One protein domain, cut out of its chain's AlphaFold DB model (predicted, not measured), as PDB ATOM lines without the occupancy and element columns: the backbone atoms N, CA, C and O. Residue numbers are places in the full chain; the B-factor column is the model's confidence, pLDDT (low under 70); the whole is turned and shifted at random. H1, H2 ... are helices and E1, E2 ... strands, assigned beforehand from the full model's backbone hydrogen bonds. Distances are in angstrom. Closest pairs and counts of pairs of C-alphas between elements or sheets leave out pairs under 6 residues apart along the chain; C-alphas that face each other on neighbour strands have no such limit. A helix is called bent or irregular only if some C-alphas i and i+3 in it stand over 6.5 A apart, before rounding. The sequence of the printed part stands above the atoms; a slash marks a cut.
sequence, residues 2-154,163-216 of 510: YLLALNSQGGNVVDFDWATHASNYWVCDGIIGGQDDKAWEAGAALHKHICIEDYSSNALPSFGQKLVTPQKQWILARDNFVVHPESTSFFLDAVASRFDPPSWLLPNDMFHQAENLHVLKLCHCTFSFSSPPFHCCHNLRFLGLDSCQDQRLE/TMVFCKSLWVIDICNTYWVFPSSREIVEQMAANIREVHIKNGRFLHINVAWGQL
ATOM      1  N   TYR A   2     -16.234 -33.684  49.783       80.25
ATOM      2  CA  TYR A   2     -17.506 -33.356  49.108       80.25
ATOM      3  C   TYR A   2     -18.596 -34.442  49.243       80.25
ATOM      4  O   TYR A   2     -19.614 -34.220  49.888       80.25
ATOM      5  N   LEU A   3     -18.322 -35.661  48.759       76.56
ATOM      6  CA  LEU A   3     -19.216 -36.823  48.908       76.56
ATOM      7  C   LEU A   3     -19.556 -37.116  50.380       76.56
ATOM      8  O   LEU A   3     -20.714 -37.264  50.750       76.56
ATOM      9  N   LEU A   4     -18.532 -37.161  51.241       73.56
ATOM     10  CA  LEU A   4     -18.707 -37.422  52.674       73.56
ATOM     11  C   LEU A   4     -19.578 -36.362  53.360       73.56
ATOM     12  O   LEU A   4     -20.291 -36.690  54.303       73.56
ATOM     13  N   ALA A   5     -19.534 -35.111  52.896       77.19
ATOM     14  CA  ALA A   5     -20.354 -34.031  53.418       77.19
ATOM     15  C   ALA A   5     -21.828 -34.206  53.060       77.19
ATOM     16  O   ALA A   5     -22.666 -34.089  53.950       77.19
ATOM     17  N   LEU A   6     -22.134 -34.561  51.811       78.00
ATOM     18  CA  LEU A   6     -23.500 -34.885  51.394       78.00
ATOM     19  C   LEU A   6     -24.020 -36.127  52.138       78.00
ATOM     20  O   LEU A   6     -25.109 -36.091  52.703       78.00
ATOM     21  N   ASN A   7     -23.197 -37.172  52.274       73.69
ATOM     22  CA  ASN A   7     -23.561 -38.374  53.035       73.69
ATOM     23  C   ASN A   7     -23.794 -38.074  54.528       73.69
ATOM     24  O   ASN A   7     -24.710 -38.623  55.139       73.69
ATOM     25  N   SER A   8     -23.009 -37.169  55.127       71.94
ATOM     26  CA  SER A   8     -23.170 -36.772  56.536       71.94
ATOM     27  C   SER A   8     -24.494 -36.058  56.834       71.94
ATOM     28  O   SER A   8     -24.919 -36.044  57.986       71.94
ATOM     29  N   GLN A   9     -25.181 -35.528  55.814       73.38
ATOM     30  CA  GLN A   9     -26.507 -34.904  55.940       73.38
ATOM     31  C   GLN A   9     -27.653 -35.936  55.999       73.38
ATOM     32  O   GLN A   9     -28.824 -35.587  55.884       73.38
ATOM     33  N   GLY A  10     -27.330 -37.215  56.233       57.78
ATOM     34  CA  GLY A  10     -28.304 -38.273  56.505       57.78
ATOM     35  C   GLY A  10     -28.723 -39.082  55.279       57.78
ATOM     36  O   GLY A  10     -29.704 -39.821  55.371       57.78
ATOM     37  N   GLY A  11     -28.002 -38.962  54.160       56.31
ATOM     38  CA  GLY A  11     -28.130 -39.776  52.945       56.31
ATOM     39  C   GLY A  11     -28.047 -41.284  53.214       56.31
ATOM     40  O   GLY A  11     -26.963 -41.755  53.538       56.31
ATOM     41  N   ASN A  12     -29.130 -42.063  53.033       53.72
ATOM     42  CA  ASN A  12     -28.936 -43.437  52.543       53.72
ATOM     43  C   ASN A  12     -28.318 -43.263  51.157       53.72
ATOM     44  O   ASN A  12     -28.764 -42.351  50.466       53.72
ATOM     45  N   VAL A  13     -27.284 -44.027  50.792       50.69
ATOM     46  CA  VAL A  13     -26.531 -43.801  49.549       50.69
ATOM     47  C   VAL A  13     -27.500 -43.699  48.378       50.69
ATOM     48  O   VAL A  13     -28.084 -44.686  47.936       50.69
ATOM     49  N   VAL A  14     -27.679 -42.465  47.921       52.81
ATOM     50  CA  VAL A  14     -28.302 -42.155  46.652       52.81
ATOM     51  C   VAL A  14     -27.185 -42.316  45.650       52.81
ATOM     52  O   VAL A  14     -26.124 -41.689  45.777       52.81
ATOM     53  N   ASP A  15     -27.405 -43.178  44.672       59.91
ATOM     54  CA  ASP A  15     -26.555 -43.239  43.502       59.91
ATOM     55  C   ASP A  15     -26.803 -41.961  42.690       59.91
ATOM     56  O   ASP A  15     -27.525 -41.959  41.702       59.91
ATOM     57  N   PHE A  16     -26.213 -40.831  43.109       66.56
ATOM     58  CA  PHE A  16     -26.078 -39.622  42.278       66.56
ATOM     59  C   PHE A  16     -25.103 -39.865  41.110       66.56
ATOM     60  O   PHE A  16     -24.387 -38.952  40.685       66.56
ATOM     61  N   ASP A  17     -25.015 -41.121  40.667       76.00
ATOM     62  CA  ASP A  17     -24.102 -41.654  39.682       76.00
ATOM     63  C   ASP A  17     -22.669 -41.178  39.965       76.00
ATOM     64  O   ASP A  17     -21.978 -40.666  39.087       76.00
ATOM     65  N   TRP A  18     -22.195 -41.298  41.214       76.31
ATOM     66  CA  TRP A  18     -20.875 -40.787  41.627       76.31
ATOM     67  C   TRP A  18     -19.731 -41.416  40.841       76.31
ATOM     68  O   TRP A  18     -18.781 -40.723  40.469       76.31
ATOM     69  N   ALA A  19     -19.851 -42.709  40.537       78.44
ATOM     70  CA  ALA A  19     -18.932 -43.411  39.648       78.44
ATOM     71  C   ALA A  19     -18.878 -42.776  38.246       78.44
ATOM     72  O   ALA A  19     -17.888 -42.909  37.542       78.44
ATOM     73  N   THR A  20     -19.912 -42.037  37.845       83.38
ATOM     74  CA  THR A  20     -19.977 -41.320  36.570       83.38
ATOM     75  C   THR A  20     -19.588 -39.845  36.695       83.38
ATOM     76  O   THR A  20     -18.864 -39.335  35.839       83.38
ATOM     77  N   HIS A  21     -20.083 -39.145  37.719       88.44
ATOM     78  CA  HIS A  21     -20.088 -37.681  37.777       88.44
ATOM     79  C   HIS A  21     -19.233 -37.069  38.884       88.44
ATOM     80  O   HIS A  21     -19.192 -35.847  38.980       88.44
ATOM     81  N   ALA A  22     -18.504 -37.841  39.696       87.25
ATOM     82  CA  ALA A  22     -17.688 -37.249  40.761       87.25
ATOM     83  C   ALA A  22     -16.741 -36.140  40.259       87.25
ATOM     84  O   ALA A  22     -16.713 -35.057  40.842       87.25
ATOM     85  N   SER A  23     -16.031 -36.369  39.146       90.12
ATOM     86  CA  SER A  23     -15.186 -35.347  38.510       90.12
ATOM     87  C   SER A  23     -15.990 -34.133  38.054       90.12
ATOM     88  O   SER A  23     -15.580 -33.003  38.310       90.12
ATOM     89  N   ASN A  24     -17.146 -34.370  37.430       92.88
ATOM     90  CA  ASN A  24     -18.065 -33.332  36.974       92.88
ATOM     91  C   ASN A  24     -18.500 -32.434  38.131       92.88
ATOM     92  O   ASN A  24     -18.418 -31.216  38.024       92.88
ATOM     93  N   TYR A  25     -18.894 -33.019  39.262       92.38
ATOM     94  CA  TYR A  25     -19.287 -32.254  40.437       92.38
ATOM     95  C   TYR A  25     -18.136 -31.406  40.980       92.38
ATOM     96  O   TYR A  25     -18.337 -30.231  41.264       92.38
ATOM     97  N   TRP A  26     -16.920 -31.953  41.080       91.62
ATOM     98  CA  TRP A  26     -15.774 -31.198  41.601       91.62
ATOM     99  C   TRP A  26     -15.344 -30.044  40.692       91.62
ATOM    100  O   TRP A  26     -14.972 -28.982  41.193       91.62
ATOM    101  N   VAL A  27     -15.380 -30.247  39.374       93.38
ATOM    102  CA  VAL A  27     -15.036 -29.211  38.391       93.38
ATOM    103  C   VAL A  27     -16.129 -28.145  38.337       93.38
ATOM    104  O   VAL A  27     -15.829 -26.956  38.433       93.38
ATOM    105  N   CYS A  28     -17.400 -28.546  38.257       93.94
ATOM    106  CA  CYS A  28     -18.517 -27.609  38.182       93.94
ATOM    107  C   CYS A  28     -18.665 -26.785  39.470       93.94
ATOM    108  O   CYS A  28     -18.770 -25.565  39.369       93.94
ATOM    109  N   ASP A  29     -18.578 -27.398  40.659       92.62
ATOM    110  CA  ASP A  29     -18.638 -26.693  41.958       92.62
ATOM    111  C   ASP A  29     -17.467 -25.709  42.156       92.62
ATOM    112  O   ASP A  29     -17.578 -24.756  42.922       92.62
ATOM    113  N   GLY A  30     -16.352 -25.905  41.440       90.31
ATOM    114  CA  GLY A  30     -15.142 -25.087  41.559       90.31
ATOM    115  C   GLY A  30     -14.143 -25.587  42.609       90.31
ATOM    116  O   GLY A  30     -13.200 -24.873  42.944       90.31
ATOM    117  N   ILE A  31     -14.312 -26.817  43.109       90.38
ATOM    118  CA  ILE A  31     -13.356 -27.486  44.009       90.38
ATOM    119  C   ILE A  31     -12.029 -27.712  43.287       90.38
ATOM    120  O   ILE A  31     -10.955 -27.486  43.848       90.38
ATOM    121  N   ILE A  32     -12.107 -28.154  42.032       88.44
ATOM    122  CA  ILE A  32     -10.958 -28.234  41.136       88.44
ATOM    123  C   ILE A  32     -10.969 -26.966  40.284       88.44
ATOM    124  O   ILE A  32     -11.688 -26.874  39.294       88.44
ATOM    125  N   GLY A  33     -10.193 -25.969  40.710       79.19
ATOM    126  CA  GLY A  33     -10.023 -24.706  39.990       79.19
ATOM    127  C   GLY A  33      -8.896 -24.750  38.950       79.19
ATOM    128  O   GLY A  33      -7.957 -25.538  39.053       79.19
ATOM    129  N   GLY A  34      -8.961 -23.864  37.957       70.88
ATOM    130  CA  GLY A  34      -7.952 -23.721  36.906       70.88
ATOM    131  C   GLY A  34      -8.507 -22.995  35.680       70.88
ATOM    132  O   GLY A  34      -9.679 -22.636  35.656       70.88
ATOM    133  N   GLN A  35      -7.675 -22.785  34.655       62.84
ATOM    134  CA  GLN A  35      -8.205 -22.527  33.307       62.84
ATOM    135  C   GLN A  35      -8.988 -23.770  32.873       62.84
ATOM    136  O   GLN A  35      -8.451 -24.865  33.044       62.84
ATOM    137  N   ASP A  36     -10.205 -23.598  32.351       68.88
ATOM    138  CA  ASP A  36     -11.225 -24.647  32.177       68.88
ATOM    139  C   ASP A  36     -10.651 -26.024  31.794       68.88
ATOM    140  O   ASP A  36     -10.832 -26.990  32.533       68.88
ATOM    141  N   ASP A  37      -9.862 -26.119  30.722       76.44
ATOM    142  CA  ASP A  37      -9.316 -27.397  30.230       76.44
ATOM    143  C   ASP A  37      -8.418 -28.127  31.247       76.44
ATOM    144  O   ASP A  37      -8.464 -29.353  31.361       76.44
ATOM    145  N   LYS A  38      -7.644 -27.391  32.057       84.62
ATOM    146  CA  LYS A  38      -6.794 -27.978  33.108       84.62
ATOM    147  C   LYS A  38      -7.617 -28.543  34.259       84.62
ATOM    148  O   LYS A  38      -7.205 -29.528  34.869       84.62
ATOM    149  N   ALA A  39      -8.757 -27.924  34.568       89.50
ATOM    150  CA  ALA A  39      -9.649 -28.420  35.609       89.50
ATOM    151  C   ALA A  39     -10.265 -29.763  35.192       89.50
ATOM    152  O   ALA A  39     -10.290 -30.697  35.992       89.50
ATOM    153  N   TRP A  40     -10.661 -29.895  33.922       89.75
ATOM    154  CA  TRP A  40     -11.156 -31.148  33.347       89.75
ATOM    155  C   TRP A  40     -10.107 -32.262  33.354       89.75
ATOM    156  O   TRP A  40     -10.406 -33.386  33.759       89.75
ATOM    157  N   GLU A  41      -8.864 -31.958  32.975       88.25
ATOM    158  CA  GLU A  41      -7.761 -32.926  33.029       88.25
ATOM    159  C   GLU A  41      -7.446 -33.369  34.462       88.25
ATOM    160  O   GLU A  41      -7.320 -34.567  34.726       88.25
ATOM    161  N   ALA A  42      -7.374 -32.425  35.405       90.19
ATOM    162  CA  ALA A  42      -7.154 -32.730  36.815       90.19
ATOM    163  C   ALA A  42      -8.315 -33.543  37.413       90.19
ATOM    164  O   ALA A  42      -8.078 -34.512  38.134       90.19
ATOM    165  N   GLY A  43      -9.560 -33.193  37.078       89.56
ATOM    166  CA  GLY A  43     -10.758 -33.921  37.491       89.56
ATOM    167  C   GLY A  43     -10.779 -35.353  36.969       89.56
ATOM    168  O   GLY A  43     -11.006 -36.281  37.744       89.56
ATOM    169  N   ALA A  44     -10.474 -35.551  35.683       86.38
ATOM    170  CA  ALA A  44     -10.385 -36.874  35.072       86.38
ATOM    171  C   ALA A  44      -9.251 -37.718  35.679       86.38
ATOM    172  O   ALA A  44      -9.456 -38.889  36.003       86.38
ATOM    173  N   ALA A  45      -8.071 -37.124  35.890       87.81
ATOM    174  CA  ALA A  45      -6.948 -37.803  36.528       87.81
ATOM    175  C   ALA A  45      -7.294 -38.230  37.960       87.81
ATOM    176  O   ALA A  45      -7.048 -39.377  38.332       87.81
ATOM    177  N   LEU A  46      -7.906 -37.343  38.750       87.31
ATOM    178  CA  LEU A  46      -8.302 -37.640  40.124       87.31
ATOM    179  C   LEU A  46      -9.352 -38.755  40.181       87.31
ATOM    180  O   LEU A  46      -9.213 -39.682  40.975       87.31
ATOM    181  N   HIS A  47     -10.356 -38.701  39.306       84.00
ATOM    182  CA  HIS A  47     -11.387 -39.731  39.200       84.00
ATOM    183  C   HIS A  47     -10.798 -41.119  38.914       84.00
ATOM    184  O   HIS A  47     -11.235 -42.098  39.500       84.00
ATOM    185  N   LYS A  48      -9.747 -41.198  38.087       81.56
ATOM    186  CA  LYS A  48      -9.061 -42.461  37.771       81.56
ATOM    187  C   LYS A  48      -8.279 -43.054  38.955       81.56
ATOM    188  O   LYS A  48      -8.046 -44.256  38.979       81.56
ATOM    189  N   HIS A  49      -7.845 -42.223  39.907       82.44
ATOM    190  CA  HIS A  49      -7.056 -42.657  41.071       82.44
ATOM    191  C   HIS A  49      -7.909 -42.926  42.314       82.44
ATOM    192  O   HIS A  49      -7.477 -43.654  43.206       82.44
ATOM    193  N   ILE A  50      -9.096 -42.325  42.404       76.19
ATOM    194  CA  ILE A  50     -10.021 -42.565  43.509       76.19
ATOM    195  C   ILE A  50     -10.947 -43.713  43.108       76.19
ATOM    196  O   ILE A  50     -11.793 -43.549  42.236       76.19
ATOM    197  N   CYS A  51     -10.837 -44.854  43.794       68.12
ATOM    198  CA  CYS A  51     -11.831 -45.920  43.698       68.12
ATOM    199  C   CYS A  51     -13.140 -45.447  44.351       68.12
ATOM    200  O   CYS A  51     -13.342 -45.592  45.553       68.12
ATOM    201  N   ILE A  52     -14.003 -44.781  43.580       67.62
ATOM    202  CA  ILE A  52     -15.276 -44.233  44.078       67.62
ATOM    203  C   ILE A  52     -16.255 -45.359  44.435       67.62
ATOM    204  O   ILE A  52     -17.092 -45.176  45.318       67.62
ATOM    205  N   GLU A  53     -16.102 -46.531  43.816       61.38
ATOM    206  CA  GLU A  53     -16.885 -47.734  44.110       61.38
ATOM    207  C   GLU A  53     -16.756 -48.155  45.583       61.38
ATOM    208  O   GLU A  53     -17.761 -48.504  46.200       61.38
ATOM    209  N   ASP A  54     -15.585 -47.977  46.206       54.50
ATOM    210  CA  ASP A  54     -15.376 -48.263  47.636       54.50
ATOM    211  C   ASP A  54     -16.197 -47.335  48.558       54.50
ATOM    212  O   ASP A  54     -16.573 -47.700  49.678       54.50
ATOM    213  N   TYR A  55     -16.522 -46.129  48.078       55.09
ATOM    214  CA  TYR A  55     -17.287 -45.107  48.803       55.09
ATOM    215  C   TYR A  55     -18.781 -45.096  48.448       55.09
ATOM    216  O   TYR A  55     -19.524 -44.273  48.984       55.09
ATOM    217  N   SER A  56     -19.227 -46.022  47.590       51.75
ATOM    218  CA  SER A  56     -20.650 -46.317  47.367       51.75
ATOM    219  C   SER A  56     -21.285 -47.063  48.551       51.75
ATOM    220  O   SER A  56     -22.505 -47.198  48.637       51.75
ATOM    221  N   SER A  57     -20.474 -47.551  49.498       50.47
ATOM    222  CA  SER A  57     -20.969 -48.246  50.681       50.47
ATOM    223  C   SER A  57     -21.535 -47.261  51.716       50.47
ATOM    224  O   SER A  57     -20.909 -46.267  52.077       50.47
ATOM    225  N   ASN A  58     -22.729 -47.568  52.240       52.78
ATOM    226  CA  ASN A  58     -23.469 -46.809  53.270       52.78
ATOM    227  C   ASN A  58     -22.705 -46.569  54.594       52.78
ATOM    228  O   ASN A  58     -23.250 -45.998  55.541       52.78
ATOM    229  N   ALA A  59     -21.462 -47.029  54.709       55.47
ATOM    230  CA  ALA A  59     -20.647 -46.849  55.891       55.47
ATOM    231  C   ALA A  59     -19.955 -45.485  55.826       55.47
ATOM    232  O   ALA A  59     -18.862 -45.344  55.278       55.47
ATOM    233  N   LEU A  60     -20.573 -44.469  56.438       59.28
ATOM    234  CA  LEU A  60     -19.839 -43.252  56.767       59.28
ATOM    235  C   LEU A  60     -18.613 -43.676  57.602       59.28
ATOM    236  O   LEU A  60     -18.794 -44.331  58.636       59.28
ATOM    237  N   PRO A  61     -17.375 -43.339  57.194       60.59
ATOM    238  CA  PRO A  61     -16.201 -43.656  57.992       60.59
ATOM    239  C   PRO A  61     -16.384 -43.134  59.420       60.59
ATOM    240  O   PRO A  61     -17.035 -42.110  59.621       60.59
ATOM    241  N   SER A  62     -15.786 -43.782  60.421       61.38
ATOM    242  CA  SER A  62     -15.962 -43.419  61.843       61.38
ATOM    243  C   SER A  62     -15.622 -41.953  62.175       61.38
ATOM    244  O   SER A  62     -16.036 -41.430  63.208       61.38
ATOM    245  N   PHE A  63     -14.884 -41.268  61.296       64.69
ATOM    246  CA  PHE A  63     -14.561 -39.846  61.396       64.69
ATOM    247  C   PHE A  63     -15.538 -38.912  60.661       64.69
ATOM    248  O   PHE A  63     -15.427 -37.701  60.814       64.69
ATOM    249  N   GLY A  64     -16.488 -39.423  59.876       62.53
ATOM    250  CA  GLY A  64     -17.394 -38.611  59.062       62.53
ATOM    251  C   GLY A  64     -18.282 -37.681  59.889       62.53
ATOM    252  O   GLY A  64     -18.497 -36.542  59.495       62.53
ATOM    253  N   GLN A  65     -18.686 -38.107  61.090       61.66
ATOM    254  CA  GLN A  65     -19.405 -37.259  62.056       61.66
ATOM    255  C   GLN A  65     -18.541 -36.132  62.648       61.66
ATOM    256  O   GLN A  65     -19.067 -35.202  63.250       61.66
ATOM    257  N   LYS A  66     -17.212 -36.213  62.508       66.19
ATOM    258  CA  LYS A  66     -16.253 -35.200  62.977       66.19
ATOM    259  C   LYS A  66     -15.844 -34.228  61.870       66.19
ATOM    260  O   LYS A  66     -15.079 -33.303  62.139       66.19
ATOM    261  N   LEU A  67     -16.298 -34.441  60.633       66.19
ATOM    262  CA  LEU A  67     -16.022 -33.525  59.534       66.19
ATOM    263  C   LEU A  67     -16.840 -32.249  59.740       66.19
ATOM    264  O   LEU A  67     -18.068 -32.274  59.722       66.19
ATOM    265  N   VAL A  68     -16.149 -31.123  59.902       67.31
ATOM    266  CA  VAL A  68     -16.771 -29.802  59.790       67.31
ATOM    267  C   VAL A  68     -16.994 -29.553  58.304       67.31
ATOM    268  O   VAL A  68     -16.055 -29.252  57.569       67.31
ATOM    269  N   THR A  69     -18.221 -29.770  57.845       68.31
ATOM    270  CA  THR A  69     -18.596 -29.629  56.438       68.31
ATOM    271  C   THR A  69     -19.323 -28.305  56.219       68.31
ATOM    272  O   THR A  69     -20.026 -27.834  57.118       68.31
ATOM    273  N   PRO A  70     -19.161 -27.661  55.052       74.44
ATOM    274  CA  PRO A  70     -19.856 -26.419  54.747       74.44
ATOM    275  C   PRO A  70     -21.331 -26.721  54.428       74.44
ATOM    276  O   PRO A  70     -21.743 -26.793  53.275       74.44
ATOM    277  N   GLN A  71     -22.137 -26.918  55.477       72.06
ATOM    278  CA  GLN A  71     -23.528 -27.390  55.383       72.06
ATOM    279  C   GLN A  71     -24.461 -26.466  54.594       72.06
ATOM    280  O   GLN A  71     -25.504 -26.914  54.147       72.06
ATOM    281  N   LYS A  72     -24.109 -25.186  54.426       80.75
ATOM    282  CA  LYS A  72     -24.875 -24.231  53.609       80.75
ATOM    283  C   LYS A  72     -24.424 -24.178  52.149       80.75
ATOM    284  O   LYS A  72     -25.146 -23.650  51.308       80.75
ATOM    285  N   GLN A  73     -23.231 -24.694  51.864       86.94
ATOM    286  CA  GLN A  73     -22.616 -24.643  50.544       86.94
ATOM    287  C   GLN A  73     -23.074 -25.821  49.677       86.94
ATOM    288  O   GLN A  73     -23.444 -25.630  48.521       86.94
ATOM    289  N   TRP A  74     -23.088 -27.029  50.242       89.62
ATOM    290  CA  TRP A  74     -23.523 -28.244  49.554       89.62
ATOM    291  C   TRP A  74     -24.767 -28.788  50.240       89.62
ATOM    292  O   TRP A  74     -24.692 -29.247  51.380       89.62
ATOM    293  N   ILE A  75     -25.905 -28.706  49.559       87.62
ATOM    294  CA  ILE A  75     -27.217 -29.024  50.116       87.62
ATOM    295  C   ILE A  75     -27.695 -30.366  49.581       87.62
ATOM    296  O   ILE A  75     -27.779 -30.557  48.368       87.62
ATOM    297  N   LEU A  76     -28.059 -31.266  50.494       85.38
ATOM    298  CA  LEU A  76     -28.872 -32.442  50.205       85.38
ATOM    299  C   LEU A  76     -30.274 -32.228  50.792       85.38
ATOM    300  O   LEU A  76     -30.466 -32.288  52.006       85.38
ATOM    301  N   ALA A  77     -31.250 -31.960  49.927       82.31
ATOM    302  CA  ALA A  77     -32.647 -31.761  50.292       82.31
ATOM    303  C   ALA A  77     -33.463 -33.054  50.124       82.31
ATOM    304  O   ALA A  77     -33.199 -33.866  49.236       82.31
ATOM    305  N   ARG A  78     -34.471 -33.226  50.989       73.62
ATOM    306  CA  ARG A  78     -35.425 -34.352  50.976       73.62
ATOM    307  C   ARG A  78     -36.862 -33.871  51.091       73.62
ATOM    308  O   ARG A  78     -37.636 -34.038  50.165       73.62
ATOM    309  N   ASP A  79     -37.149 -33.205  52.209       66.06
ATOM    310  CA  ASP A  79     -38.502 -32.740  52.547       66.06
ATOM    311  C   ASP A  79     -38.578 -31.207  52.681       66.06
ATOM    312  O   ASP A  79     -39.654 -30.621  52.608       66.06
ATOM    313  N   ASN A  80     -37.428 -30.540  52.865       66.94
ATOM    314  CA  ASN A  80     -37.327 -29.091  53.048       66.94
ATOM    315  C   ASN A  80     -36.532 -28.454  51.901       66.94
ATOM    316  O   ASN A  80     -35.335 -28.699  51.750       66.94
ATOM    317  N   PHE A  81     -37.188 -27.583  51.134       73.94
ATOM    318  CA  PHE A  81     -36.644 -26.917  49.942       73.94
ATOM    319  C   PHE A  81     -35.895 -25.615  50.261       73.94
ATOM    320  O   PHE A  81     -36.114 -24.587  49.624       73.94
ATOM    321  N   VAL A  82     -35.036 -25.619  51.283       79.62
ATOM    322  CA  VAL A  82     -34.280 -24.412  51.649       79.62
ATOM    323  C   VAL A  82     -33.020 -24.325  50.798       79.62
ATOM    324  O   VAL A  82     -32.086 -25.105  50.970       79.62
ATOM    325  N   VAL A  83     -32.992 -23.346  49.899       83.56
ATOM    326  CA  VAL A  83     -31.800 -22.975  49.132       83.56
ATOM    327  C   VAL A  83     -31.166 -21.765  49.809       83.56
ATOM    328  O   VAL A  83     -31.818 -20.735  49.985       83.56
ATOM    329  N   HIS A  84     -29.903 -21.875  50.224       85.88
ATOM    330  CA  HIS A  84     -29.180 -20.736  50.786       85.88
ATOM    331  C   HIS A  84     -28.502 -19.935  49.661       85.88
ATOM    332  O   HIS A  84     -28.013 -20.533  48.706       85.88
ATOM    333  N   PRO A  85     -28.381 -18.598  49.771       85.50
ATOM    334  CA  PRO A  85     -27.667 -17.797  48.766       85.50
ATOM    335  C   PRO A  85     -26.194 -18.210  48.583       85.50
ATOM    336  O   PRO A  85     -25.605 -18.017  47.524       85.50
ATOM    337  N   GLU A  86     -25.597 -18.787  49.627       89.00
ATOM    338  CA  GLU A  86     -24.218 -19.293  49.667       89.00
ATOM    339  C   GLU A  86     -24.067 -20.679  49.004       89.00
ATOM    340  O   GLU A  86     -22.950 -21.180  48.876       89.00
ATOM    341  N   SER A  87     -25.176 -21.335  48.638       91.38
ATOM    342  CA  SER A  87     -25.167 -22.698  48.111       91.38
ATOM    343  C   SER A  87     -24.553 -22.749  46.716       91.38
ATOM    344  O   SER A  87     -25.005 -22.065  45.800       91.38
ATOM    345  N   THR A  88     -23.548 -23.607  46.551       94.00
ATOM    346  CA  THR A  88     -22.909 -23.891  45.262       94.00
ATOM    347  C   THR A  88     -23.403 -25.188  44.642       94.00
ATOM    348  O   THR A  88     -23.355 -25.338  43.422       94.00
ATOM    349  N   SER A  89     -23.939 -26.094  45.460       93.12
ATOM    350  CA  SER A  89     -24.466 -27.375  45.009       93.12
ATOM    351  C   SER A  89     -25.775 -27.720  45.709       93.12
ATOM    352  O   SER A  89     -25.871 -27.611  46.931       93.12
ATOM    353  N   PHE A  90     -26.768 -28.161  44.939       92.25
ATOM    354  CA  PHE A  90     -28.076 -28.566  45.438       92.25
ATOM    355  C   PHE A  90     -28.495 -29.906  44.827       92.25
ATOM    356  O   PHE A  90     -28.606 -30.046  43.608       92.25
ATOM    357  N   PHE A  91     -28.745 -30.882  45.694       89.44
ATOM    358  CA  PHE A  91     -29.210 -32.216  45.340       89.44
ATOM    359  C   PHE A  91     -30.569 -32.442  45.986       89.44
ATOM    360  O   PHE A  91     -30.688 -32.333  47.207       89.44
ATOM    361  N   LEU A  92     -31.580 -32.764  45.185       87.12
ATOM    362  CA  LEU A  92     -32.889 -33.176  45.674       87.12
ATOM    363  C   LEU A  92     -33.070 -34.671  45.448       87.12
ATOM    364  O   LEU A  92     -33.048 -35.142  44.311       87.12
ATOM    365  N   ASP A  93     -33.218 -35.393  46.552       75.69
ATOM    366  CA  ASP A  93     -33.311 -36.847  46.589       75.69
ATOM    367  C   ASP A  93     -34.753 -37.352  46.400       75.69
ATOM    368  O   ASP A  93     -35.728 -36.706  46.797       75.69
ATOM    369  N   ALA A  94     -34.874 -38.553  45.840       65.12
ATOM    370  CA  ALA A  94     -36.112 -39.308  45.825       65.12
ATOM    371  C   ALA A  94     -36.296 -39.973  47.193       65.12
ATOM    372  O   ALA A  94     -35.521 -40.842  47.592       65.12
ATOM    373  N   VAL A  95     -37.342 -39.605  47.934       58.69
ATOM    374  CA  VAL A  95     -37.662 -40.329  49.169       58.69
ATOM    375  C   VAL A  95     -37.975 -41.778  48.796       58.69
ATOM    376  O   VAL A  95     -38.891 -42.033  48.017       58.69
ATOM    377  N   ALA A  96     -37.215 -42.724  49.357       49.50
ATOM    378  CA  ALA A  96     -37.359 -44.167  49.158       49.50
ATOM    379  C   ALA A  96     -38.687 -44.706  49.740       49.50
ATOM    380  O   ALA A  96     -38.707 -45.490  50.689       49.50
ATOM    381  N   SER A  97     -39.821 -44.273  49.196       47.66
ATOM    382  CA  SER A  97     -41.127 -44.874  49.438       47.66
ATOM    383  C   SER A  97     -41.321 -46.006  48.437       47.66
ATOM    384  O   SER A  97     -41.399 -45.790  47.233       47.66
ATOM    385  N   ARG A  98     -41.395 -47.235  48.954       43.66
ATOM    386  CA  ARG A  98     -41.431 -48.504  48.202       43.66
ATOM    387  C   ARG A  98     -42.633 -48.699  47.260       43.66
ATOM    388  O   ARG A  98     -42.731 -49.772  46.677       43.66
ATOM    389  N   PHE A  99     -43.541 -47.731  47.138       47.56
ATOM    390  CA  PHE A  99     -44.822 -47.932  46.448       47.56
ATOM    391  C   PHE A  99     -45.310 -46.773  45.572       47.56
ATOM    392  O   PHE A  99     -46.420 -46.882  45.083       47.56
ATOM    393  N   ASP A 100     -44.507 -45.718  45.405       51.69
ATOM    394  CA  ASP A 100     -44.632 -44.605  44.440       51.69
ATOM    395  C   ASP A 100     -44.037 -43.369  45.137       51.69
ATOM    396  O   ASP A 100     -44.661 -42.831  46.061       51.69
ATOM    397  N   PRO A 101     -42.809 -42.930  44.804       56.47
ATOM    398  CA  PRO A 101     -42.302 -41.675  45.341       56.47
ATOM    399  C   PRO A 101     -43.197 -40.536  44.822       56.47
ATOM    400  O   PRO A 101     -43.386 -40.424  43.607       56.47
ATOM    401  N   PRO A 102     -43.783 -39.699  45.700       57.84
ATOM    402  CA  PRO A 102     -44.553 -38.549  45.247       57.84
ATOM    403  C   PRO A 102     -43.642 -37.641  44.419       57.84
ATOM    404  O   PRO A 102     -42.526 -37.335  44.838       57.84
ATOM    405  N   SER A 103     -44.103 -37.223  43.239       67.19
ATOM    406  CA  SER A 103     -43.361 -36.245  42.454       67.19
ATOM    407  C   SER A 103     -43.422 -34.880  43.145       67.19
ATOM    408  O   SER A 103     -44.492 -34.396  43.524       67.19
ATOM    409  N   TRP A 104     -42.264 -34.260  43.354       77.94
ATOM    410  CA  TRP A 104     -42.160 -32.993  44.070       77.94
ATOM    411  C   TRP A 104     -42.488 -31.826  43.146       77.94
ATOM    412  O   TRP A 104     -41.734 -31.544  42.218       77.94
ATOM    413  N   LEU A 105     -43.589 -31.120  43.406       84.62
ATOM    414  CA  LEU A 105     -43.892 -29.877  42.701       84.62
ATOM    415  C   LEU A 105     -42.935 -28.772  43.171       84.62
ATOM    416  O   LEU A 105     -43.017 -28.336  44.321       84.62
ATOM    417  N   LEU A 106     -42.035 -28.320  42.295       86.81
ATOM    418  CA  LEU A 106     -41.059 -27.287  42.646       86.81
ATOM    419  C   LEU A 106     -41.661 -25.877  42.516       86.81
ATOM    420  O   LEU A 106     -42.234 -25.562  41.471       86.81
ATOM    421  N   PRO A 107     -41.498 -24.996  43.523       85.44
ATOM    422  CA  PRO A 107     -41.877 -23.590  43.403       85.44
ATOM    423  C   PRO A 107     -41.057 -22.868  42.326       85.44
ATOM    424  O   PRO A 107     -39.835 -23.014  42.268       85.44
ATOM    425  N   ASN A 108     -41.712 -22.034  41.513       83.25
ATOM    426  CA  ASN A 108     -41.069 -21.311  40.404       83.25
ATOM    427  C   ASN A 108     -39.949 -20.354  40.853       83.25
ATOM    428  O   ASN A 108     -39.022 -20.089  40.093       83.25
ATOM    429  N   ASP A 109     -40.026 -19.828  42.073       83.50
ATOM    430  CA  ASP A 109     -39.095 -18.858  42.657       83.50
ATOM    431  C   ASP A 109     -38.035 -19.494  43.574       83.50
ATOM    432  O   ASP A 109     -37.214 -18.781  44.164       83.50
ATOM    433  N   MET A 110     -38.004 -20.829  43.661       88.19
ATOM    434  CA  MET A 110     -37.128 -21.581  44.566       88.19
ATOM    435  C   MET A 110     -35.643 -21.223  44.411       88.19
ATOM    436  O   MET A 110     -34.924 -21.144  45.405       88.19
ATOM    437  N   PHE A 111     -35.181 -20.977  43.182       90.38
ATOM    438  CA  PHE A 111     -33.776 -20.671  42.898       90.38
ATOM    439  C   PHE A 111     -33.518 -19.195  42.555       90.38
ATOM    440  O   PHE A 111     -32.424 -18.861  42.109       90.38
ATOM    441  N   HIS A 112     -34.471 -18.282  42.784       83.81
ATOM    442  CA  HIS A 112     -34.307 -16.880  42.359       83.81
ATOM    443  C   HIS A 112     -33.142 -16.146  43.056       83.81
ATOM    444  O   HIS A 112     -32.582 -15.215  42.486       83.81
ATOM    445  N   GLN A 113     -32.764 -16.569  44.270       83.12
ATOM    446  CA  GLN A 113     -31.624 -16.044  45.044       83.12
ATOM    447  C   GLN A 113     -30.373 -16.933  44.968       83.12
ATOM    448  O   GLN A 113     -29.379 -16.669  45.645       83.12
ATOM    449  N   ALA A 114     -30.405 -18.000  44.167       86.69
ATOM    450  CA  ALA A 114     -29.339 -18.993  44.088       86.69
ATOM    451  C   ALA A 114     -28.235 -18.562  43.104       86.69
ATOM    452  O   ALA A 114     -27.892 -19.280  42.167       86.69
ATOM    453  N   GLU A 115     -27.677 -17.366  43.301       86.56
ATOM    454  CA  GLU A 115     -26.681 -16.780  42.391       86.56
ATOM    455  C   GLU A 115     -25.380 -17.592  42.331       86.56
ATOM    456  O   GLU A 115     -24.738 -17.645  41.286       86.56
ATOM    457  N   ASN A 116     -25.010 -18.272  43.419       90.94
ATOM    458  CA  ASN A 116     -23.788 -19.076  43.500       90.94
ATOM    459  C   ASN A 116     -23.973 -20.536  43.065       90.94
ATOM    460  O   ASN A 116     -23.024 -21.314  43.151       90.94
ATOM    461  N   LEU A 117     -25.172 -20.926  42.621       94.88
ATOM    462  CA  LEU A 117     -25.480 -22.318  42.315       94.88
ATOM    463  C   LEU A 117     -24.767 -22.774  41.038       94.88
ATOM    464  O   LEU A 117     -25.067 -22.301  39.942       94.88
ATOM    465  N   HIS A 118     -23.866 -23.742  41.187       95.44
ATOM    466  CA  HIS A 118     -23.088 -24.339  40.104       95.44
ATOM    467  C   HIS A 118     -23.540 -25.758  39.751       95.44
ATOM    468  O   HIS A 118     -23.459 -26.141  38.583       95.44
ATOM    469  N   VAL A 119     -24.005 -26.539  40.730       95.69
ATOM    470  CA  VAL A 119     -24.443 -27.930  40.542       95.69
ATOM    471  C   VAL A 119     -25.880 -28.091  41.010       95.69
ATOM    472  O   VAL A 119     -26.196 -27.816  42.165       95.69
ATOM    473  N   LEU A 120     -26.743 -28.581  40.124       95.12
ATOM    474  CA  LEU A 120     -28.132 -28.893  40.429       95.12
ATOM    475  C   LEU A 120     -28.458 -30.312  39.963       95.12
ATOM    476  O   LEU A 120     -28.356 -30.603  38.772       95.12
ATOM    477  N   LYS A 121     -28.869 -31.184  40.886       92.56
ATOM    478  CA  LYS A 121     -29.409 -32.516  40.575       92.56
ATOM    479  C   LYS A 121     -30.805 -32.632  41.176       92.56
ATOM    480  O   LYS A 121     -30.971 -32.491  42.387       92.56
ATOM    481  N   LEU A 122     -31.796 -32.863  40.325       91.25
ATOM    482  CA  LEU A 122     -33.201 -32.984  40.700       91.25
ATOM    483  C   LEU A 122     -33.693 -34.387  40.357       91.25
ATOM    484  O   LEU A 122     -33.589 -34.803  39.205       91.25
ATOM    485  N   CYS A 123     -34.243 -35.091  41.343       88.06
ATOM    486  CA  CYS A 123     -34.826 -36.416  41.165       88.06
ATOM    487  C   CYS A 123     -36.331 -36.371  41.476       88.06
ATOM    488  O   CYS A 123     -36.741 -35.758  42.461       88.06
ATOM    489  N   HIS A 124     -37.162 -37.007  40.644       86.25
ATOM    490  CA  HIS A 124     -38.619 -37.117  40.831       86.25
ATOM    491  C   HIS A 124     -39.330 -35.769  41.053       86.25
ATOM    492  O   HIS A 124     -40.200 -35.634  41.910       86.25
ATOM    493  N   CYS A 125     -38.954 -34.745  40.287       88.25
ATOM    494  CA  CYS A 125     -39.536 -33.403  40.391       88.25
ATOM    495  C   CYS A 125     -40.531 -33.113  39.264       88.25
ATOM    496  O   CYS A 125     -40.299 -33.496  38.120       88.25
ATOM    497  N   THR A 126     -41.574 -32.350  39.571       90.00
ATOM    498  CA  THR A 126     -42.527 -31.800  38.604       90.00
ATOM    499  C   THR A 126     -42.370 -30.284  38.561       90.00
ATOM    500  O   THR A 126     -42.466 -29.618  39.592       90.00
ATOM    501  N   PHE A 127     -42.107 -29.731  37.381       90.00
ATOM    502  CA  PHE A 127     -42.005 -28.287  37.150       90.00
ATOM    503  C   PHE A 127     -42.237 -27.970  35.672       90.00
ATOM    504  O   PHE A 127     -42.191 -28.858  34.826       90.00
ATOM    505  N   SER A 128     -42.481 -26.703  35.343       88.81
ATOM    506  CA  SER A 128     -42.662 -26.286  33.951       88.81
ATOM    507  C   SER A 128     -41.345 -26.362  33.171       88.81
ATOM    508  O   SER A 128     -40.378 -25.679  33.500       88.81
ATOM    509  N   PHE A 129     -41.295 -27.154  32.102       86.94
ATOM    510  CA  PHE A 129     -40.103 -27.273  31.253       86.94
ATOM    511  C   PHE A 129     -39.861 -26.048  30.367       86.94
ATOM    512  O   PHE A 129     -38.725 -25.818  29.943       86.94
ATOM    513  N   SER A 130     -40.903 -25.254  30.106       82.56
ATOM    514  CA  SER A 130     -40.802 -23.966  29.412       82.56
ATOM    515  C   SER A 130     -40.361 -22.829  30.339       82.56
ATOM    516  O   SER A 130     -39.770 -21.858  29.876       82.56
ATOM    517  N   SER A 131     -40.598 -22.957  31.646       85.69
ATOM    518  CA  SER A 131     -40.195 -21.985  32.666       85.69
ATOM    519  C   SER A 131     -39.654 -22.700  33.912       85.69
ATOM    520  O   SER A 131     -40.306 -22.720  34.960       85.69
ATOM    521  N   PRO A 132     -38.474 -23.343  33.822       89.81
ATOM    522  CA  PRO A 132     -37.937 -24.089  34.949       89.81
ATOM    523  C   PRO A 132     -37.580 -23.144  36.105       89.81
ATOM    524  O   PRO A 132     -37.141 -22.014  35.867       89.81
ATOM    525  N   PRO A 133     -37.661 -23.594  37.369       91.00
ATOM    526  CA  PRO A 133     -37.422 -22.740  38.537       91.00
ATOM    527  C   PRO A 133     -35.975 -22.223  38.629       91.00
ATOM    528  O   PRO A 133     -35.685 -21.287  39.366       91.00
ATOM    529  N   PHE A 134     -35.062 -22.812  37.855       92.12
ATOM    530  CA  PHE A 134     -33.649 -22.447  37.738       92.12
ATOM    531  C   PHE A 134     -33.324 -21.634  36.466       92.12
ATOM    532  O   PHE A 134     -32.155 -21.494  36.107       92.12
ATOM    533  N   HIS A 135     -34.325 -21.080  35.763       87.94
ATOM    534  CA  HIS A 135     -34.108 -20.353  34.501       87.94
ATOM    535  C   HIS A 135     -33.132 -19.160  34.626       87.94
ATOM    536  O   HIS A 135     -32.408 -18.867  33.673       87.94
ATOM    537  N   CYS A 136     -33.065 -18.514  35.799       88.00
ATOM    538  CA  CYS A 136     -32.190 -17.368  36.094       88.00
ATOM    539  C   CYS A 136     -30.804 -17.734  36.676       88.00
ATOM    540  O   CYS A 136     -30.005 -16.835  36.949       88.00
ATOM    541  N   CYS A 137     -30.484 -19.018  36.872       91.25
ATOM    542  CA  CYS A 137     -29.222 -19.440  37.494       91.25
ATOM    543  C   CYS A 137     -28.030 -19.259  36.538       91.25
ATOM    544  O   CYS A 137     -27.694 -20.151  35.766       91.25
ATOM    545  N   HIS A 138     -27.377 -18.098  36.590       89.94
ATOM    546  CA  HIS A 138     -26.327 -17.687  35.648       89.94
ATOM    547  C   HIS A 138     -24.957 -18.357  35.849       89.94
ATOM    548  O   HIS A 138     -24.109 -18.253  34.967       89.94
ATOM    549  N   ASN A 139     -24.737 -19.024  36.985       92.62
ATOM    550  CA  ASN A 139     -23.506 -19.765  37.279       92.62
ATOM    551  C   ASN A 139     -23.699 -21.288  37.210       92.62
ATOM    552  O   ASN A 139     -22.778 -22.038  37.529       92.62
ATOM    553  N   LEU A 140     -24.866 -21.764  36.762       94.50
ATOM    554  CA  LEU A 140     -25.162 -23.191  36.722       94.50
ATOM    555  C   LEU A 140     -24.316 -23.891  35.653       94.50
ATOM    556  O   LEU A 140     -24.464 -23.617  34.463       94.50
ATOM    557  N   ARG A 141     -23.446 -24.808  36.084       95.12
ATOM    558  CA  ARG A 141     -22.508 -25.560  35.234       95.12
ATOM    559  C   ARG A 141     -22.890 -27.027  35.083       95.12
ATOM    560  O   ARG A 141     -22.630 -27.603  34.033       95.12
ATOM    561  N   PHE A 142     -23.514 -27.626  36.094       95.81
ATOM    562  CA  PHE A 142     -24.023 -28.996  36.053       95.81
ATOM    563  C   PHE A 142     -25.532 -28.999  36.271       95.81
ATOM    564  O   PHE A 142     -26.003 -28.498  37.294       95.81
ATOM    565  N   LEU A 143     -26.267 -29.620  35.352       94.75
ATOM    566  CA  LEU A 143     -27.690 -29.899  35.503       94.75
ATOM    567  C   LEU A 143     -27.954 -31.389  35.299       94.75
ATOM    568  O   LEU A 143     -27.769 -31.910  34.202       94.75
ATOM    569  N   GLY A 144     -28.419 -32.049  36.353       93.69
ATOM    570  CA  GLY A 144     -28.896 -33.422  36.309       93.69
ATOM    571  C   GLY A 144     -30.391 -33.491  36.596       93.69
ATOM    572  O   GLY A 144     -30.841 -32.979  37.619       93.69
ATOM    573  N   LEU A 145     -31.150 -34.152  35.732       91.69
ATOM    574  CA  LEU A 145     -32.574 -34.420  35.920       91.69
ATOM    575  C   LEU A 145     -32.805 -35.927  35.870       91.69
ATOM    576  O   LEU A 145     -32.413 -36.570  34.900       91.69
ATOM    577  N   ASP A 146     -33.427 -36.487  36.903       89.38
ATOM    578  CA  ASP A 146     -33.835 -37.890  36.941       89.38
ATOM    579  C   ASP A 146     -35.333 -38.010  37.206       89.38
ATOM    580  O   ASP A 146     -35.837 -37.510  38.213       89.38
ATOM    581  N   SER A 147     -36.047 -38.697  36.316       87.88
ATOM    582  CA  SER A 147     -37.475 -38.987  36.473       87.88
ATOM    583  C   SER A 147     -38.323 -37.722  36.695       87.88
ATOM    584  O   SER A 147     -39.302 -37.735  37.444       87.88
ATOM    585  N   CYS A 148     -37.933 -36.603  36.072       88.44
ATOM    586  CA  CYS A 148     -38.643 -35.331  36.161       88.44
ATOM    587  C   CYS A 148     -39.799 -35.253  35.153       88.44
ATOM    588  O   CYS A 148     -39.717 -35.786  34.043       88.44
ATOM    589  N   GLN A 149     -40.867 -34.547  35.523       89.31
ATOM    590  CA  GLN A 149     -42.084 -34.413  34.723       89.31
ATOM    591  C   GLN A 149     -42.411 -32.950  34.427       89.31
ATOM    592  O   GLN A 149     -42.229 -32.071  35.271       89.31
ATOM    593  N   ASP A 150     -42.922 -32.707  33.220       88.44
ATOM    594  CA  ASP A 150     -43.371 -31.382  32.807       88.44
ATOM    595  C   ASP A 150     -44.721 -31.041  33.440       88.44
ATOM    596  O   ASP A 150     -45.703 -31.780  33.308       88.44
ATOM    597  N   GLN A 151     -44.786 -29.881  34.081       85.12
ATOM    598  CA  GLN A 151     -46.036 -29.298  34.531       85.12
ATOM    599  C   GLN A 151     -46.750 -28.649  33.339       85.12
ATOM    600  O   GLN A 151     -46.574 -27.463  33.055       85.12
ATOM    601  N   ARG A 152     -47.587 -29.428  32.648       70.25
ATOM    602  CA  ARG A 152     -48.451 -28.923  31.572       70.25
ATOM    603  C   ARG A 152     -49.548 -28.036  32.160       70.25
ATOM    604  O   ARG A 152     -50.572 -28.530  32.627       70.25
ATOM    605  N   LEU A 153     -49.318 -26.728  32.170       59.44
ATOM    606  CA  LEU A 153     -50.371 -25.745  32.400       59.44
ATOM    607  C   LEU A 153     -51.223 -25.665  31.125       59.44
ATOM    608  O   LEU A 153     -50.673 -25.518  30.036       59.44
ATOM    609  N   GLU A 154     -52.547 -25.804  31.259       50.41
ATOM    610  CA  GLU A 154     -53.512 -25.512  30.186       50.41
ATOM    611  C   GLU A 154     -53.167 -24.146  29.565       50.41
ATOM    612  O   GLU A 154     -52.861 -23.203  30.298       50.41
ATOM    613  N   THR A 163     -36.378 -16.138  29.436       79.44
ATOM    614  CA  THR A 163     -35.064 -16.456  28.875       79.44
ATOM    615  C   THR A 163     -34.340 -17.438  29.796       79.44
ATOM    616  O   THR A 163     -34.094 -17.142  30.963       79.44
ATOM    617  N   MET A 164     -33.953 -18.592  29.255       84.06
ATOM    618  CA  MET A 164     -33.201 -19.631  29.963       84.06
ATOM    619  C   MET A 164     -31.718 -19.249  30.089       84.06
ATOM    620  O   MET A 164     -30.858 -19.755  29.367       84.06
ATOM    621  N   VAL A 165     -31.403 -18.321  30.997       86.38
ATOM    622  CA  VAL A 165     -30.050 -17.761  31.180       86.38
ATOM    623  C   VAL A 165     -29.023 -18.837  31.541       86.38
ATOM    624  O   VAL A 165     -27.894 -18.776  31.053       86.38
ATOM    625  N   PHE A 166     -29.419 -19.847  32.321       88.38
ATOM    626  CA  PHE A 166     -28.541 -20.943  32.757       88.38
ATOM    627  C   PHE A 166     -27.871 -21.706  31.602       88.38
ATOM    628  O   PHE A 166     -26.779 -22.248  31.753       88.38
ATOM    629  N   CYS A 167     -28.475 -21.711  30.411       86.06
ATOM    630  CA  CYS A 167     -27.911 -22.370  29.232       86.06
ATOM    631  C   CYS A 167     -26.566 -21.777  28.793       86.06
ATOM    632  O   CYS A 167     -25.785 -22.450  28.127       86.06
ATOM    633  N   LYS A 168     -26.270 -20.533  29.191       86.31
ATOM    634  CA  LYS A 168     -25.014 -19.848  28.867       86.31
ATOM    635  C   LYS A 168     -23.832 -20.302  29.724       86.31
ATOM    636  O   LYS A 168     -22.700 -20.043  29.336       86.31
ATOM    637  N   SER A 169     -24.072 -20.948  30.862       90.06
ATOM    638  CA  SER A 169     -23.030 -21.381  31.805       90.06
ATOM    639  C   SER A 169     -22.890 -22.900  31.912       90.06
ATOM    640  O   SER A 169     -21.953 -23.374  32.553       90.06
ATOM    641  N   LEU A 170     -23.793 -23.662  31.288       91.62
ATOM    642  CA  LEU A 170     -23.812 -25.118  31.388       91.62
ATOM    643  C   LEU A 170     -22.599 -25.773  30.719       91.62
ATOM    644  O   LEU A 170     -22.289 -25.525  29.554       91.62
ATOM    645  N   TRP A 171     -21.967 -26.679  31.461       93.06
ATOM    646  CA  TRP A 171     -20.882 -27.546  31.001       93.06
ATOM    647  C   TRP A 171     -21.300 -29.013  30.956       93.06
ATOM    648  O   TRP A 171     -20.841 -29.746  30.085       93.06
ATOM    649  N   VAL A 172     -22.161 -29.449  31.872       94.25
ATOM    650  CA  VAL A 172     -22.602 -30.841  31.971       94.25
ATOM    651  C   VAL A 172     -24.110 -30.903  32.036       94.25
ATOM    652  O   VAL A 172     -24.733 -30.216  32.848       94.25
ATOM    653  N   ILE A 173     -24.674 -31.767  31.202       92.06
ATOM    654  CA  ILE A 173     -26.081 -32.130  31.259       92.06
ATOM    655  C   ILE A 173     -26.217 -33.643  31.420       92.06
ATOM    656  O   ILE A 173     -25.579 -34.415  30.701       92.06
ATOM    657  N   ASP A 174     -27.036 -34.045  32.382       91.62
ATOM    658  CA  ASP A 174     -27.352 -35.434  32.691       91.62
ATOM    659  C   ASP A 174     -28.875 -35.617  32.728       91.62
ATOM    660  O   ASP A 174     -29.558 -35.049  33.578       91.62
ATOM    661  N   ILE A 175     -29.425 -36.355  31.764       89.25
ATOM    662  CA  ILE A 175     -30.867 -36.574  31.609       89.25
ATOM    663  C   ILE A 175     -31.161 -38.065  31.756       89.25
ATOM    664  O   ILE A 175     -30.932 -38.855  30.838       89.25
ATOM    665  N   CYS A 176     -31.738 -38.428  32.896       87.94
ATOM    666  CA  CYS A 176     -32.133 -39.784  33.254       87.94
ATOM    667  C   CYS A 176     -33.662 -39.886  33.319       87.94
ATOM    668  O   CYS A 176     -34.311 -39.047  33.942       87.94
ATOM    669  N   ASN A 177     -34.269 -40.884  32.669       86.06
ATOM    670  CA  ASN A 177     -35.709 -41.189  32.760       86.06
ATOM    671  C   ASN A 177     -36.646 -39.974  32.553       86.06
ATOM    672  O   ASN A 177     -37.750 -39.928  33.088       86.06
ATOM    673  N   THR A 178     -36.192 -38.955  31.821       85.88
ATOM    674  CA  THR A 178     -36.852 -37.647  31.707       85.88
ATOM    675  C   THR A 178     -37.040 -37.306  30.233       85.88
ATOM    676  O   THR A 178     -36.120 -37.461  29.427       85.88
ATOM    677  N   TYR A 179     -38.232 -36.828  29.873       83.94
ATOM    678  CA  TYR A 179     -38.600 -36.461  28.502       83.94
ATOM    679  C   TYR A 179     -38.715 -34.948  28.365       83.94
ATOM    680  O   TYR A 179     -39.809 -34.392  28.428       83.94
ATOM    681  N   TRP A 180     -37.585 -34.274  28.175       80.69
ATOM    682  CA  TRP A 180     -37.545 -32.822  28.080       80.69
ATOM    683  C   TRP A 180     -37.383 -32.378  26.627       80.69
ATOM    684  O   TRP A 180     -36.324 -32.503  26.009       80.69
ATOM    685  N   VAL A 181     -38.474 -31.852  26.069       74.50
ATOM    686  CA  VAL A 181     -38.454 -31.146  24.786       74.50
ATOM    687  C   VAL A 181     -38.020 -29.721  25.066       74.50
ATOM    688  O   VAL A 181     -38.781 -28.961  25.654       74.50
ATOM    689  N   PHE A 182     -36.789 -29.380  24.696       68.25
ATOM    690  CA  PHE A 182     -36.201 -28.085  25.010       68.25
ATOM    691  C   PHE A 182     -36.780 -26.992  24.085       68.25
ATOM    692  O   PHE A 182     -36.437 -26.967  22.899       68.25
ATOM    693  N   PRO A 183     -37.659 -26.088  24.571       58.50
ATOM    694  CA  PRO A 183     -38.269 -25.062  23.742       58.50
ATOM    695  C   PRO A 183     -37.353 -23.839  23.762       58.50
ATOM    696  O   PRO A 183     -37.405 -23.014  24.670       58.50
ATOM    697  N   SER A 184     -36.449 -23.727  22.795       63.59
ATOM    698  CA  SER A 184     -35.559 -22.568  22.730       63.59
ATOM    699  C   SER A 184     -35.262 -22.136  21.312       63.59
ATOM    700  O   SER A 184     -35.299 -22.924  20.366       63.59
ATOM    701  N   SER A 185     -34.951 -20.848  21.174       70.38
ATOM    702  CA  SER A 185     -34.438 -20.303  19.927       70.38
ATOM    703  C   SER A 185     -33.123 -20.992  19.561       70.38
ATOM    704  O   SER A 185     -32.353 -21.439  20.417       70.38
ATOM    705  N   ARG A 186     -32.837 -21.039  18.259       72.88
ATOM    706  CA  ARG A 186     -31.582 -21.573  17.721       72.88
ATOM    707  C   ARG A 186     -30.345 -20.966  18.395       72.88
ATOM    708  O   ARG A 186     -29.377 -21.672  18.637       72.88
ATOM    709  N   GLU A 187     -30.406 -19.685  18.745       76.00
ATOM    710  CA  GLU A 187     -29.322 -18.947  19.397       76.00
ATOM    711  C   GLU A 187     -28.976 -19.501  20.786       76.00
ATOM    712  O   GLU A 187     -27.801 -19.618  21.122       76.00
ATOM    713  N   ILE A 188     -29.978 -19.874  21.593       76.31
ATOM    714  CA  ILE A 188     -29.753 -20.452  22.928       76.31
ATOM    715  C   ILE A 188     -29.127 -21.841  22.796       76.31
ATOM    716  O   ILE A 188     -28.189 -22.161  23.525       76.31
ATOM    717  N   VAL A 189     -29.601 -22.641  21.837       75.75
ATOM    718  CA  VAL A 189     -29.032 -23.966  21.552       75.75
ATOM    719  C   VAL A 189     -27.577 -23.845  21.100       75.75
ATOM    720  O   VAL A 189     -26.731 -24.574  21.602       75.75
ATOM    721  N   GLU A 190     -27.260 -22.901  20.210       78.44
ATOM    722  CA  GLU A 190     -25.889 -22.650  19.744       78.44
ATOM    723  C   GLU A 190     -24.970 -22.165  20.881       78.44
ATOM    724  O   GLU A 190     -23.829 -22.615  20.990       78.44
ATOM    725  N   GLN A 191     -25.463 -21.298  21.772       78.25
ATOM    726  CA  GLN A 191     -24.705 -20.835  22.942       78.25
ATOM    727  C   GLN A 191     -24.451 -21.955  23.950       78.25
ATOM    728  O   GLN A 191     -23.331 -22.102  24.436       78.25
ATOM    729  N   MET A 192     -25.467 -22.765  24.242       82.69
ATOM    730  CA  MET A 192     -25.317 -23.945  25.089       82.69
ATOM    731  C   MET A 192     -24.322 -24.925  24.462       82.69
ATOM    732  O   MET A 192     -23.396 -25.391  25.125       82.69
ATOM    733  N   ALA A 193     -24.453 -25.176  23.159       80.19
ATOM    734  CA  ALA A 193     -23.584 -26.071  22.410       80.19
ATOM    735  C   ALA A 193     -22.107 -25.647  22.428       80.19
ATOM    736  O   ALA A 193     -21.215 -26.497  22.413       80.19
ATOM    737  N   ALA A 194     -21.838 -24.341  22.504       82.56
ATOM    738  CA  ALA A 194     -20.488 -23.812  22.641       82.56
ATOM    739  C   ALA A 194     -19.861 -24.098  24.018       82.56
ATOM    740  O   ALA A 194     -18.637 -24.127  24.126       82.56
ATOM    741  N   ASN A 195     -20.651 -24.331  25.068       86.50
ATOM    742  CA  ASN A 195     -20.140 -24.492  26.434       86.50
ATOM    743  C   ASN A 195     -20.194 -25.929  26.957       86.50
ATOM    744  O   ASN A 195     -19.367 -26.301  27.792       86.50
ATOM    745  N   ILE A 196     -21.093 -26.759  26.439       89.31
ATOM    746  CA  ILE A 196     -21.227 -28.146  26.879       89.31
ATOM    747  C   ILE A 196     -19.934 -28.941  26.640       89.31
ATOM    748  O   ILE A 196     -19.364 -28.954  25.547       89.31
ATOM    749  N   ARG A 197     -19.485 -29.610  27.705       91.50
ATOM    750  CA  ARG A 197     -18.307 -30.476  27.794       91.50
ATOM    751  C   ARG A 197     -18.696 -31.937  27.972       91.50
ATOM    752  O   ARG A 197     -18.061 -32.797  27.373       91.50
ATOM    753  N   GLU A 198     -19.740 -32.237  28.738       93.38
ATOM    754  CA  GLU A 198     -20.237 -33.608  28.872       93.38
ATOM    755  C   GLU A 198     -21.756 -33.694  28.722       93.38
ATOM    756  O   GLU A 198     -22.501 -32.878  29.265       93.38
ATOM    757  N   VAL A 199     -22.213 -34.714  27.996       91.00
ATOM    758  CA  VAL A 199     -23.633 -35.038  27.827       91.00
ATOM    759  C   VAL A 199     -23.850 -36.485  28.236       91.00
ATOM    760  O   VAL A 199     -23.192 -37.383  27.708       91.00
ATOM    761  N   HIS A 200     -24.789 -36.703  29.152       90.69
ATOM    762  CA  HIS A 200     -25.195 -38.020  29.623       90.69
ATOM    763  C   HIS A 200     -26.707 -38.161  29.457       90.69
ATOM    764  O   HIS A 200     -27.475 -37.297  29.872       90.69
ATOM    765  N   ILE A 201     -27.134 -39.226  28.785       87.75
ATOM    766  CA  ILE A 201     -28.546 -39.529  28.550       87.75
ATOM    767  C   ILE A 201     -28.781 -40.987  28.924       87.75
ATOM    768  O   ILE A 201     -28.087 -41.864  28.411       87.75
ATOM    769  N   LYS A 202     -29.766 -41.251  29.786       87.06
ATOM    770  CA  LYS A 202     -30.189 -42.598  30.191       87.06
ATOM    771  C   LYS A 202     -31.708 -42.710  30.148       87.06
ATOM    772  O   LYS A 202     -32.372 -42.014  30.909       87.06
ATOM    773  N   ASN A 203     -32.277 -43.572  29.302       78.94
ATOM    774  CA  ASN A 203     -33.734 -43.799  29.240       78.94
ATOM    775  C   ASN A 203     -34.576 -42.498  29.151       78.94
ATOM    776  O   ASN A 203     -35.695 -42.407  29.646       78.94
ATOM    777  N   GLY A 204     -34.009 -41.446  28.562       66.56
ATOM    778  CA  GLY A 204     -34.589 -40.107  28.497       66.56
ATOM    779  C   GLY A 204     -34.509 -39.538  27.088       66.56
ATOM    780  O   GLY A 204     -33.809 -40.069  26.223       66.56
ATOM    781  N   ARG A 205     -35.225 -38.436  26.853       68.38
ATOM    782  CA  ARG A 205     -35.150 -37.679  25.599       68.38
ATOM    783  C   ARG A 205     -34.818 -36.231  25.894       68.38
ATOM    784  O   ARG A 205     -35.520 -35.578  26.660       68.38
ATOM    785  N   PHE A 206     -33.780 -35.736  25.227       63.06
ATOM    786  CA  PHE A 206     -33.454 -34.317  25.180       63.06
ATOM    787  C   PHE A 206     -33.511 -33.839  23.725       63.06
ATOM    788  O   PHE A 206     -32.507 -33.773  23.011       63.06
ATOM    789  N   LEU A 207     -34.745 -33.618  23.259       52.19
ATOM    790  CA  LEU A 207     -35.044 -33.251  21.874       52.19
ATOM    791  C   LEU A 207     -34.381 -31.893  21.559       52.19
ATOM    792  O   LEU A 207     -34.411 -31.002  22.402       52.19
ATOM    793  N   HIS A 208     -33.797 -31.748  20.363       56.91
ATOM    794  CA  HIS A 208     -32.992 -30.614  19.847       56.91
ATOM    795  C   HIS A 208     -31.480 -30.631  20.093       56.91
ATOM    796  O   HIS A 208     -30.746 -30.287  19.165       56.91
ATOM    797  N   ILE A 209     -30.975 -31.085  21.244       56.06
ATOM    798  CA  ILE A 209     -29.514 -31.225  21.400       56.06
ATOM    799  C   ILE A 209     -28.968 -32.302  20.463       56.06
ATOM    800  O   ILE A 209     -27.911 -32.096  19.882       56.06
ATOM    801  N   ASN A 210     -29.720 -33.384  20.229       58.59
ATOM    802  CA  ASN A 210     -29.336 -34.456  19.298       58.59
ATOM    803  C   ASN A 210     -29.030 -33.921  17.891       58.59
ATOM    804  O   ASN A 210     -28.049 -34.310  17.264       58.59
ATOM    805  N   VAL A 211     -29.829 -32.954  17.429       58.41
ATOM    806  CA  VAL A 211     -29.642 -32.277  16.134       58.41
ATOM    807  C   VAL A 211     -28.392 -31.385  16.146       58.41
ATOM    808  O   VAL A 211     -27.757 -31.182  15.112       58.41
ATOM    809  N   ALA A 212     -28.010 -30.877  17.317       63.56
ATOM    810  CA  ALA A 212     -26.855 -30.012  17.520       63.56
ATOM    811  C   ALA A 212     -25.567 -30.761  17.918       63.56
ATOM    812  O   ALA A 212     -24.545 -30.099  18.083       63.56
ATOM    813  N   TRP A 213     -25.543 -32.101  18.032       68.00
ATOM    814  CA  TRP A 213     -24.331 -32.838  18.449       68.00
ATOM    815  C   TRP A 213     -23.118 -32.536  17.568       68.00
ATOM    816  O   TRP A 213     -22.041 -32.246  18.084       68.00
ATOM    817  N   GLY A 214     -23.313 -32.462  16.249       63.22
ATOM    818  CA  GLY A 214     -22.267 -32.068  15.298       63.22
ATOM    819  C   GLY A 214     -21.814 -30.599  15.402       63.22
ATOM    820  O   GLY A 214     -20.948 -30.167  14.642       63.22
ATOM    821  N   GLN A 215     -22.402 -29.807  16.301       70.62
ATOM    822  CA  GLN A 215     -22.022 -28.424  16.607       70.62
ATOM    823  C   GLN A 215     -21.335 -28.291  17.975       70.62
ATOM    824  O   GLN A 215     -20.772 -27.234  18.262       70.62
ATOM    825  N   LEU A 216     -21.322 -29.352  18.793       75.62
ATOM    826  CA  LEU A 216     -20.681 -29.373  20.107       75.62
ATOM    827  C   LEU A 216     -19.155 -29.491  19.954       75.62
ATOM    828  O   LEU A 216     -18.578 -30.571  20.084       75.62
TER     829      LEU A 216
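Overview. This is residues 2 to 154 and 163 to 216 of the 510 residues of an uncharacterized protein of Triticum aestivum (UniProt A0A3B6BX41). The chain is wound in stacked turns: their strands make one parallel sheet, E1 E2 E3 E5 E6 E8, and most of the return path, loops with short H5 and H6, covers one face of it. On the other face sit H1, near the E1 edge, and H2, with H3 and H4 packed on H2. The printed part has 207 residues with seven named helices and nine named strands, in the order H1 to H4, E1 to E5, H5, E6, E7, H6, E8, E9, H7. The class is mixed, helices and strands, with 96 residues, under half, in named elements; the whole is compact, with a radius of gyration of the C-alphas of 16.7 A and spans of 51 by 42 by 32 A.

Along the chain. H1, residues 2 to 8, begins at C-alpha 2 (-17.506, -33.356, 49.108). H2, residues 18 to 29, is irregular, with C-alphas 20 and 23 7.9 A apart; H3, residues 36 to 49, is 20.5 A long, and H4 is residues 52 to 56. E1 is residues 74 to 77, E2 89 to 92, E3 119 to 123, E4 125 to 127 and E5 142 to 146. H5 is residues 165 to 168, E6 172 to 176, E7 179 to 181, H6 186 to 195, E8 198 to 202 and E9 205 to 207. H7, residues 209 to 215, is irregular, with C-alphas 211 and 214 7.4 A apart, and ends at C-alpha 215 (-22.022, -28.424, 16.607).

Arrangement. E1 and E8 are the sheet's edge strands; neighbours E1 and E2 have N 75 and O 89 at 2.8 A, E3 and E5 N 144 and O 120 at 2.8 A, and E6 and E8 N 175 and O 200 at 2.9 A. H1 and H2 on the same face make two layers, helices on one face of a sheet. H1, at a height of 8.2 A, lies only just over E1, with 3 C-alphas falling on it. H2, over E5, stands up from the sheet at 46 degrees. H2 and H3 form a helical hairpin; they touch, closest at the C-alphas of Ser 23 and Gly 43, 4.8 A, at a shallow tilt of 33 degrees, only just short of steep. H4 touches H2, closest at the C-alphas of Ile 52 and Ala 19, 5.8 A. E4 pairs with no named strand. E7 and E9 are parallel neighbours, with N 180 and O 205 at 2.9 A. H6 touches H5, closest at the C-alphas of Met 192 and Cys 167, 5.1 A. H6 touches H7 at a steep tilt of 63 degrees, closest at the C-alphas of Ala 193 and Gln 215, 6.5 A. Every O i to N i+4 pair is within hydrogen-bond range in H1, H3 and H4, but 6 of 8 in H2, 5 of 6 in H6 and 1 of 3 in H7, which has 3 of 4 O i to N i+3 pairs; H5 is too short for an i+4 pair.

Size, cuts and confidence. The C-alphas farthest apart, of Ser 62 and Glu 154, are 52.3 A apart. Residues 155 to 162 are not printed, and C-alphas 154 and 163 are 20.6 A apart across this cut. The links H4 to E1, E1 to E2, E2 to E3 and E4 to E5 are long. The mean pLDDT of the printed part is 78.6; 56 residues are under 70, among them 51 to 69, 94 to 103 and 204 to 214.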